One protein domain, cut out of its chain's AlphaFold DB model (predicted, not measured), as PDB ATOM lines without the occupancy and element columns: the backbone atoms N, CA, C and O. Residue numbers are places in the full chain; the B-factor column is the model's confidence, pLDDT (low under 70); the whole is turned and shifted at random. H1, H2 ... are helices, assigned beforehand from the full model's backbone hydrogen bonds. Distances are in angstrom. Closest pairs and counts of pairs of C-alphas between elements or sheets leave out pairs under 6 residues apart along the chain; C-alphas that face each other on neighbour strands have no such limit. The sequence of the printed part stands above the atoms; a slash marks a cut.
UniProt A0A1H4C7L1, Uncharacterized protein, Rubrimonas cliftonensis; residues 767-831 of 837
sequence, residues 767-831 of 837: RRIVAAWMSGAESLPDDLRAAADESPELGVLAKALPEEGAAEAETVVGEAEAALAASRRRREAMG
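AT A GLANCE: This is residues 767 to 831 of the 837 residues of an uncharacterized protein of Rubrimonas cliftonensis (UniProt A0A1H4C7L1). A long helix, H4, and the unnamed stretch that leads to it make a wide loop beside a small head of three short helices, H1, H2 and H3. The stretch runs from the head to the far end of the domain, and H4 comes back from there, with its last residues near H1 and H3. The printed part has 65 residues with four named helices, H1, H2, H3 and H4 in that order along the chain, and no named strand, and its class is all helix. It is only just compact, close to loose, with a radius of gyration of the C-alphas of 12.8 A, and its elongated outline spans 37 by 23 by 22 A.

IN THESE COORDINATES: H4, residues 812 to 830, is the longest helix and measures 26.8 A from its first C-alpha at (15.472, 11.195, 100.061) to its last at (18.665, 1.887, 75.112). H3 is residues 792 to 798, 9.8 A long. H2 is residues 782 to 790, 12.4 A long. H1 is residues 767 to 774, 10.3 A long, and its first C-alpha is at (12.308, -2.781, 70.276).

HOW THE PARTS SIT: H4 touches no helix but is near H3. The two are close but not clearly touching, with the closest C-alphas, those of Leu 797 and Ala 829, 6.3 A apart, and they run opposite ways at a steep tilt of 57 degrees. H4 is also close to but not clearly touching H1, where the closest C-alphas, those of Val 770 and Met 830, are 7.6 A apart; the tilt is shallow at 31 degrees. H4 and H2 are apart. In the head, H2 and H3 form a helical hairpin: they touch with the closest C-alphas, those of Ala 788 and Gly 795, 4.1 A apart, and run opposite ways at a steep tilt of 39 degrees. H1 and H3 only just touch, with 3 pairs of C-alphas within 8 A, the closest being those of Ile 769 and Ala 798 at 6.5 A; they run the same way at a shallow tilt of 27 degrees. H1 and H2 are close but not clearly touching, with the C-alphas of Ile 769 and Leu 784 closest at 6.8 A. In H1, H2, H3 and H4 every O i to N i+4 pair is within hydrogen-bond range.

THE WHOLE: The two C-alphas farthest apart, those of Asp 783 and Thr 811, are 37.3 A apart. The printed part has no cut. The link from H3 to H4 is long, 13 residues, that from H1 to H2 is short, and that from H2 to H3 is tight. The mean pLDDT of the printed part is 73.9, and 20 residues are under 70, among them residues 800 to 810 and 829 to 831.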
ATOM      1  N   ARG A 767      12.968  -4.013  70.725       85.75
ATOM      2  CA  ARG A 767      12.308  -2.781  70.276       85.75
ATOM      3  C   ARG A 767      10.875  -2.713  70.800       85.75
ATOM      4  O   ARG A 767      10.470  -1.667  71.305       85.75
ATOM      5  N   ARG A 768      10.123  -3.820  70.791       89.94
ATOM      6  CA  ARG A 768       8.771  -3.880  71.374       89.94
ATOM      7  C   ARG A 768       8.761  -3.654  72.892       89.94
ATOM      8  O   ARG A 768       7.880  -2.940  73.366       89.94
ATOM      9  N   ILE A 769       9.732  -4.178  73.649       86.69
ATOM     10  CA  ILE A 769       9.885  -3.917  75.096       86.69
ATOM     11  C   ILE A 769      10.187  -2.432  75.361       86.69
ATOM     12  O   ILE A 769       9.532  -1.814  76.204       86.69
ATOM     13  N   VAL A 770      11.127  -1.827  74.624       84.69
ATOM     14  CA  VAL A 770      11.455  -0.395  74.772       84.69
ATOM     15  C   VAL A 770      10.277   0.491  74.360       84.69
ATOM     16  O   VAL A 770       9.971   1.462  75.048       84.69
ATOM     17  N   ALA A 771       9.566   0.145  73.286       88.62
ATOM     18  CA  ALA A 771       8.378   0.865  72.844       88.62
ATOM     19  C   ALA A 771       7.217   0.751  73.851       88.62
ATOM     20  O   ALA A 771       6.579   1.754  74.168       88.62
ATOM     21  N   ALA A 772       6.984  -0.434  74.427       86.56
ATOM     22  CA  ALA A 772       6.024  -0.609  75.516       86.56
ATOM     23  C   ALA A 772       6.364   0.313  76.701       86.56
ATOM     24  O   ALA A 772       5.493   1.062  77.149       86.56
ATOM     25  N   TRP A 773       7.634   0.365  77.127       81.31
ATOM     26  CA  TRP A 773       8.069   1.301  78.170       81.31
ATOM     27  C   TRP A 773       7.817   2.769  77.801       81.31
ATOM     28  O   TRP A 773       7.198   3.509  78.565       81.31
ATOM     29  N   MET A 774       8.276   3.191  76.622       83.62
ATOM     30  CA  MET A 774       8.210   4.581  76.161       83.62
ATOM     31  C   MET A 774       6.771   5.054  75.888       83.62
ATOM     32  O   MET A 774       6.503   6.253  75.932       83.62
ATOM     33  N   SER A 775       5.832   4.127  75.658       86.44
ATOM     34  CA  SER A 775       4.389   4.410  75.602       86.44
ATOM     35  C   SER A 775       3.719   4.574  76.975       86.44
ATOM     36  O   SER A 775       2.570   5.008  77.031       86.44
ATOM     37  N   GLY A 776       4.421   4.269  78.073       80.44
ATOM     38  CA  GLY A 776       3.893   4.346  79.438       80.44
ATOM     39  C   GLY A 776       3.112   3.109  79.893       80.44
ATOM     40  O   GLY A 776       2.254   3.238  80.760       80.44
ATOM     41  N   ALA A 777       3.372   1.926  79.324       75.69
ATOM     42  CA  ALA A 777       2.704   0.697  79.750       75.69
ATOM     43  C   ALA A 777       3.104   0.289  81.185       75.69
ATOM     44  O   ALA A 777       4.285   0.121  81.484       75.69
ATOM     45  N   GLU A 778       2.104   0.074  82.047       71.62
ATOM     46  CA  GLU A 778       2.264  -0.354  83.451       71.62
ATOM     47  C   GLU A 778       2.821  -1.785  83.585       71.62
ATOM     48  O   GLU A 778       3.382  -2.152  84.613       71.62
ATOM     49  N   SER A 779       2.682  -2.613  82.544       75.00
ATOM     50  CA  SER A 779       3.220  -3.977  82.502       75.00
ATOM     51  C   SER A 779       3.522  -4.416  81.067       75.00
ATOM     52  O   SER A 779       2.929  -3.902  80.114       75.00
ATOM     53  N   LEU A 780       4.434  -5.381  80.896       78.56
ATOM     54  CA  LEU A 780       4.652  -6.014  79.592       78.56
ATOM     55  C   LEU A 780       3.468  -6.908  79.199       78.56
ATOM     56  O   LEU A 780       2.985  -7.661  80.052       78.56
ATOM     57  N   PRO A 781       3.089  -6.922  77.907       82.00
ATOM     58  CA  PRO A 781       2.335  -8.009  77.287       82.00
ATOM     59  C   PRO A 781       2.885  -9.400  77.638       82.00
ATOM     60  O   PRO A 781       4.094  -9.575  77.804       82.00
ATOM     61  N   ASP A 782       1.999 -10.394  77.740       85.12
ATOM     62  CA  ASP A 782       2.356 -11.752  78.177       85.12
ATOM     63  C   ASP A 782       3.392 -12.431  77.262       85.12
ATOM     64  O   ASP A 782       4.263 -13.145  77.756       85.12
ATOM     65  N   ASP A 783       3.344 -12.167  75.950       86.56
ATOM     66  CA  ASP A 783       4.293 -12.695  74.961       86.56
ATOM     67  C   ASP A 783       5.705 -12.121  75.153       86.56
ATOM     68  O   ASP A 783       6.687 -12.865  75.173       86.56
ATOM     69  N   LEU A 784       5.811 -10.806  75.373       85.75
ATOM     70  CA  LEU A 784       7.090 -10.144  75.644       85.75
ATOM     71  C   LEU A 784       7.651 -10.513  77.020       85.75
ATOM     72  O   LEU A 784       8.869 -10.554  77.188       85.75
ATOM     73  N   ARG A 785       6.785 -10.807  77.997       85.12
ATOM     74  CA  ARG A 785       7.206 -11.284  79.319       85.12
ATOM     75  C   ARG A 785       7.799 -12.691  79.234       85.12
ATOM     76  O   ARG A 785       8.906 -12.892  79.719       85.12
ATOM     77  N   ALA A 786       7.130 -13.615  78.541       86.25
ATOM     78  CA  ALA A 786       7.659 -14.957  78.296       86.25
ATOM     79  C   ALA A 786       9.005 -14.916  77.545       86.25
ATOM     80  O   ALA A 786       9.971 -15.539  77.979       86.25
ATOM     81  N   ALA A 787       9.117 -14.098  76.491       86.31
ATOM     82  CA  ALA A 787      10.376 -13.917  75.763       86.31
ATOM     83  C   ALA A 787      11.510 -13.336  76.641       86.31
ATOM     84  O   ALA A 787      12.680 -13.675  76.451       86.31
ATOM     85  N   ALA A 788      11.178 -12.484  77.616       84.94
ATOM     86  CA  ALA A 788      12.124 -11.915  78.577       84.94
ATOM     87  C   ALA A 788      12.509 -12.867  79.729       84.94
ATOM     88  O   ALA A 788      13.577 -12.700  80.321       84.94
ATOM     89  N   ASP A 789      11.679 -13.865  80.038       86.38
ATOM     90  CA  ASP A 789      12.021 -14.952  80.963       86.38
ATOM     91  C   ASP A 789      12.896 -16.028  80.283       86.38
ATOM     92  O   ASP A 789      13.758 -16.620  80.934       86.38
ATOM     93  N   GLU A 790      12.729 -16.248  78.972       87.69
ATOM     94  CA  GLU A 790      13.534 -17.194  78.181       87.69
ATOM     95  C   GLU A 790      14.894 -16.626  77.722       87.69
ATOM     96  O   GLU A 790      15.889 -17.354  77.709       87.69
ATOM     97  N   SER A 791      14.973 -15.336  77.367       86.88
ATOM     98  CA  SER A 791      16.214 -14.686  76.913       86.88
ATOM     99  C   SER A 791      16.845 -13.809  78.006       86.88
ATOM    100  O   SER A 791      16.241 -12.813  78.411       86.88
ATOM    101  N   PRO A 792      18.096 -14.078  78.443       82.56
ATOM    102  CA  PRO A 792      18.787 -13.249  79.435       82.56
ATOM    103  C   PRO A 792      18.936 -11.775  79.033       82.56
ATOM    104  O   PRO A 792      18.925 -10.901  79.899       82.56
ATOM    105  N   GLU A 793      19.066 -11.491  77.735       79.62
ATOM    106  CA  GLU A 793      19.274 -10.138  77.205       79.62
ATOM    107  C   GLU A 793      17.960  -9.342  77.204       79.62
ATOM    108  O   GLU A 793      17.903  -8.235  77.750       79.62
ATOM    109  N   LEU A 794      16.867  -9.951  76.723       81.00
ATOM    110  CA  LEU A 794      15.520  -9.377  76.832       81.00
ATOM    111  C   LEU A 794      15.087  -9.243  78.300       81.00
ATOM    112  O   LEU A 794      14.456  -8.256  78.668       81.00
ATOM    113  N   GLY A 795      15.493 -10.178  79.162       80.00
ATOM    114  CA  GLY A 795      15.269 -10.132  80.605       80.00
ATOM    115  C   GLY A 795      15.964  -8.965  81.310       80.00
ATOM    116  O   GLY A 795      15.419  -8.435  82.280       80.00
ATOM    117  N   VAL A 796      17.133  -8.517  80.833       77.88
ATOM    118  CA  VAL A 796      17.781  -7.279  81.308       77.88
ATOM    119  C   VAL A 796      17.021  -6.044  80.821       77.88
ATOM    120  O   VAL A 796      16.830  -5.108  81.599       77.88
ATOM    121  N   LEU A 797      16.539  -6.057  79.574       75.94
ATOM    122  CA  LEU A 797      15.729  -4.980  78.999       75.94
ATOM    123  C   LEU A 797      14.394  -4.806  79.745       75.94
ATOM    124  O   LEU A 797      14.048  -3.699  80.154       75.94
ATOM    125  N   ALA A 798      13.681  -5.905  79.999       76.25
ATOM    126  CA  ALA A 798      12.433  -5.921  80.755       76.25
ATOM    127  C   ALA A 798      12.633  -5.417  82.195       76.25
ATOM    128  O   ALA A 798      11.854  -4.603  82.679       76.25
ATOM    129  N   LYS A 799      13.729  -5.794  82.865       74.62
ATOM    130  CA  LYS A 799      14.066  -5.320  84.226       74.62
ATOM    131  C   LYS A 799      14.561  -3.862  84.279       74.62
ATOM    132  O   LYS A 799      14.962  -3.385  85.342       74.62
ATOM    133  N   ALA A 800      14.539  -3.137  83.156       64.69
ATOM    134  CA  ALA A 800      14.731  -1.687  83.101       64.69
ATOM    135  C   ALA A 800      13.405  -0.889  83.120       64.69
ATOM    136  O   ALA A 800      13.445   0.343  83.233       64.69
ATOM    137  N   LEU A 801      12.256  -1.574  83.042       64.69
ATOM    138  CA  LEU A 801      10.919  -1.023  83.293       64.69
ATOM    139  C   LEU A 801      10.770  -0.532  84.747       64.69
ATOM    140  O   LEU A 801      11.536  -0.941  85.623       64.69
ATOM    141  N   PRO A 802       9.785   0.337  85.036       58.97
ATOM    142  CA  PRO A 802       9.377   0.601  86.406       58.97
ATOM    143  C   PRO A 802       8.651  -0.627  86.971       58.97
ATOM    144  O   PRO A 802       7.559  -0.962  86.526       58.97
ATOM    145  N   GLU A 803       9.220  -1.261  87.993       51.66
ATOM    146  CA  GLU A 803       8.387  -1.973  88.964       51.66
ATOM    147  C   GLU A 803       7.634  -0.916  89.791       51.66
ATOM    148  O   GLU A 803       8.243   0.038  90.291       51.66
ATOM    149  N   GLU A 804       6.310  -1.055  89.929       43.78
ATOM    150  CA  GLU A 804       5.553  -0.273  90.909       43.78
ATOM    151  C   GLU A 804       6.018  -0.669  92.313       43.78
ATOM    152  O   GLU A 804       5.721  -1.750  92.816       43.78
ATOM    153  N   GLY A 805       6.815   0.210  92.914       49.72
ATOM    154  CA  GLY A 805       7.625  -0.142  94.071       49.72
ATOM    155  C   GLY A 805       9.043   0.381  93.922       49.72
ATOM    156  O   GLY A 805      10.008  -0.379  93.979       49.72
ATOM    157  N   ALA A 806       9.190   1.705  93.802       46.31
ATOM    158  CA  ALA A 806      10.417   2.326  94.285       46.31
ATOM    159  C   ALA A 806      10.532   1.950  95.771       46.31
ATOM    160  O   ALA A 806       9.721   2.402  96.578       46.31
ATOM    161  N   ALA A 807      11.453   1.036  96.091       50.41
ATOM    162  CA  ALA A 807      11.553   0.436  97.418       50.41
ATOM    163  C   ALA A 807      11.617   1.520  98.501       50.41
ATOM    164  O   ALA A 807      12.307   2.521  98.305       50.41
ATOM    165  N   GLU A 808      10.908   1.305  99.617       50.44
ATOM    166  CA  GLU A 808      10.718   2.268 100.711       50.44
ATOM    167  C   GLU A 808      12.060   2.706 101.327       50.44
ATOM    168  O   GLU A 808      12.539   2.163 102.323       50.44
ATOM    169  N   ALA A 809      12.705   3.690 100.704       54.62
ATOM    170  CA  ALA A 809      13.984   4.213 101.135       54.62
ATOM    171  C   ALA A 809      13.744   5.246 102.238       54.62
ATOM    172  O   ALA A 809      13.214   6.325 101.983       54.62
ATOM    173  N   GLU A 810      14.200   4.956 103.459       59.56
ATOM    174  CA  GLU A 810      14.019   5.819 104.642       59.56
ATOM    175  C   GLU A 810      14.613   7.241 104.500       59.56
ATOM    176  O   GLU A 810      14.468   8.071 105.399       59.56
ATOM    177  N   THR A 811      15.307   7.548 103.395       72.94
ATOM    178  CA  THR A 811      15.863   8.875 103.111       72.94
ATOM    179  C   THR A 811      15.756   9.257 101.632       72.94
ATOM    180  O   THR A 811      16.048   8.459 100.741       72.94
ATOM    181  N   VAL A 812      15.494  10.546 101.391       73.94
ATOM    182  CA  VAL A 812      15.472  11.195 100.061       73.94
ATOM    183  C   VAL A 812      16.785  11.011  99.276       73.94
ATOM    184  O   VAL A 812      16.804  11.045  98.048       73.94
ATOM    185  N   VAL A 813      17.906  10.788  99.972       76.31
ATOM    186  CA  VAL A 813      19.201  10.489  99.334       76.31
ATOM    187  C   VAL A 813      19.196   9.084  98.722       76.31
ATOM    188  O   VAL A 813      19.633   8.925  97.586       76.31
ATOM    189  N   GLY A 814      18.644   8.089  99.426       74.31
ATOM    190  CA  GLY A 814      18.492   6.727  98.905       74.31
ATOM    191  C   GLY A 814      17.556   6.660  97.695       74.31
ATOM    192  O   GLY A 814      17.890   6.013  96.702       74.31
ATOM    193  N   GLU A 815      16.440   7.399  97.727       68.06
ATOM    194  CA  GLU A 815      15.544   7.559  96.570       68.06
ATOM    195  C   GLU A 815      16.294   8.135  95.354       68.06
ATOM    196  O   GLU A 815      16.205   7.605  94.243       68.06
ATOM    197  N   ALA A 816      17.083   9.195  95.564       70.88
ATOM    198  CA  ALA A 816      17.850   9.848  94.507       70.88
ATOM    199  C   ALA A 816      18.955   8.947  93.923       70.88
ATOM    200  O   ALA A 816      19.141   8.920  92.703       70.88
ATOM    201  N   GLU A 817      19.669   8.181  94.753       74.62
ATOM    202  CA  GLU A 817      20.680   7.222  94.290       74.62
ATOM    203  C   GLU A 817      20.052   6.054  93.516       74.62
ATOM    204  O   GLU A 817      20.546   5.698  92.439       74.62
ATOM    205  N   ALA A 818      18.925   5.511  93.989       67.81
ATOM    206  CA  ALA A 818      18.171   4.474  93.286       67.81
ATOM    207  C   ALA A 818      17.660   4.968  91.920       67.81
ATOM    208  O   ALA A 818      17.861   4.299  90.897       67.81
ATOM    209  N   ALA A 819      17.083   6.173  91.870       67.00
ATOM    210  CA  ALA A 819      16.629   6.808  90.635       67.00
ATOM    211  C   ALA A 819      17.785   7.069  89.651       67.00
ATOM    212  O   ALA A 819      17.643   6.827  88.445       67.00
ATOM    213  N   LEU A 820      18.953   7.503  90.142       73.38
ATOM    214  CA  LEU A 820      20.147   7.722  89.321       73.38
ATOM    215  C   LEU A 820      20.714   6.403  88.773       73.38
ATOM    216  O   LEU A 820      21.071   6.333  87.594       73.38
ATOM    217  N   ALA A 821      20.756   5.344  89.585       70.69
ATOM    218  CA  ALA A 821      21.184   4.013  89.156       70.69
ATOM    219  C   ALA A 821      20.239   3.437  88.086       70.69
ATOM    220  O   ALA A 821      20.699   2.973  87.041       70.69
ATOM    221  N   ALA A 822      18.922   3.556  88.280       66.00
ATOM    222  CA  ALA A 822      17.927   3.190  87.272       66.00
ATOM    223  C   ALA A 822      18.031   4.056  85.998       66.00
ATOM    224  O   ALA A 822      17.795   3.570  84.896       66.00
ATOM    225  N   SER A 823      18.392   5.340  86.115       69.94
ATOM    226  CA  SER A 823      18.643   6.235  84.970       69.94
ATOM    227  C   SER A 823      19.900   5.862  84.169       69.94
ATOM    228  O   SER A 823      19.951   6.124  82.965       69.94
ATOM    229  N   ARG A 824      20.917   5.264  84.806       72.75
ATOM    230  CA  ARG A 824      22.111   4.744  84.114       72.75
ATOM    231  C   ARG A 824      21.801   3.446  83.376       72.75
ATOM    232  O   ARG A 824      21.934   3.437  82.157       72.75
ATOM    233  N   ARG A 825      21.245   2.439  84.069       69.25
ATOM    234  CA  ARG A 825      20.869   1.145  83.462       69.25
ATOM    235  C   ARG A 825      19.978   1.315  82.226       69.25
ATOM    236  O   ARG A 825      20.249   0.715  81.194       69.25
ATOM    237  N   ARG A 826      18.971   2.197  82.292       70.12
ATOM    238  CA  ARG A 826      18.106   2.525  81.141       70.12
ATOM    239  C   ARG A 826      18.874   3.131  79.959       70.12
ATOM    240  O   ARG A 826      18.595   2.779  78.821       70.12
ATOM    241  N   ARG A 827      19.848   4.017  80.198       70.56
ATOM    242  CA  ARG A 827      20.664   4.613  79.120       70.56
ATOM    243  C   ARG A 827      21.646   3.627  78.495       70.56
ATOM    244  O   ARG A 827      21.879   3.716  77.298       70.56
ATOM    245  N   GLU A 828      22.188   2.702  79.280       71.38
ATOM    246  CA  GLU A 828      23.034   1.619  78.765       71.38
ATOM    247  C   GLU A 828      22.203   0.643  77.913       71.38
ATOM    248  O   GLU A 828      22.588   0.353  76.786       71.38
ATOM    249  N   ALA A 829      21.016   0.241  78.385       66.44
ATOM    250  CA  ALA A 829      20.105  -0.652  77.659       66.44
ATOM    251  C   ALA A 829      19.551  -0.058  76.346       66.44
ATOM    252  O   ALA A 829      19.446  -0.760  75.346       66.44
ATOM    253  N   MET A 830      19.208   1.236  76.318       67.94
ATOM    254  CA  MET A 830      18.665   1.887  75.112       67.94
ATOM    255  C   MET A 830      19.737   2.359  74.116       67.94
ATOM    256  O   MET A 830      19.407   2.682  72.975       67.94
ATOM    257  N   GLY A 831      21.004   2.440  74.538       66.88
ATOM    258  CA  GLY A 831      22.055   3.171  73.820       66.88
ATOM    259  C   GLY A 831      22.393   2.646  72.421       66.88
ATOM    260  O   GLY A 831      22.867   3.427  71.603       66.88
TER     261      GLY A 831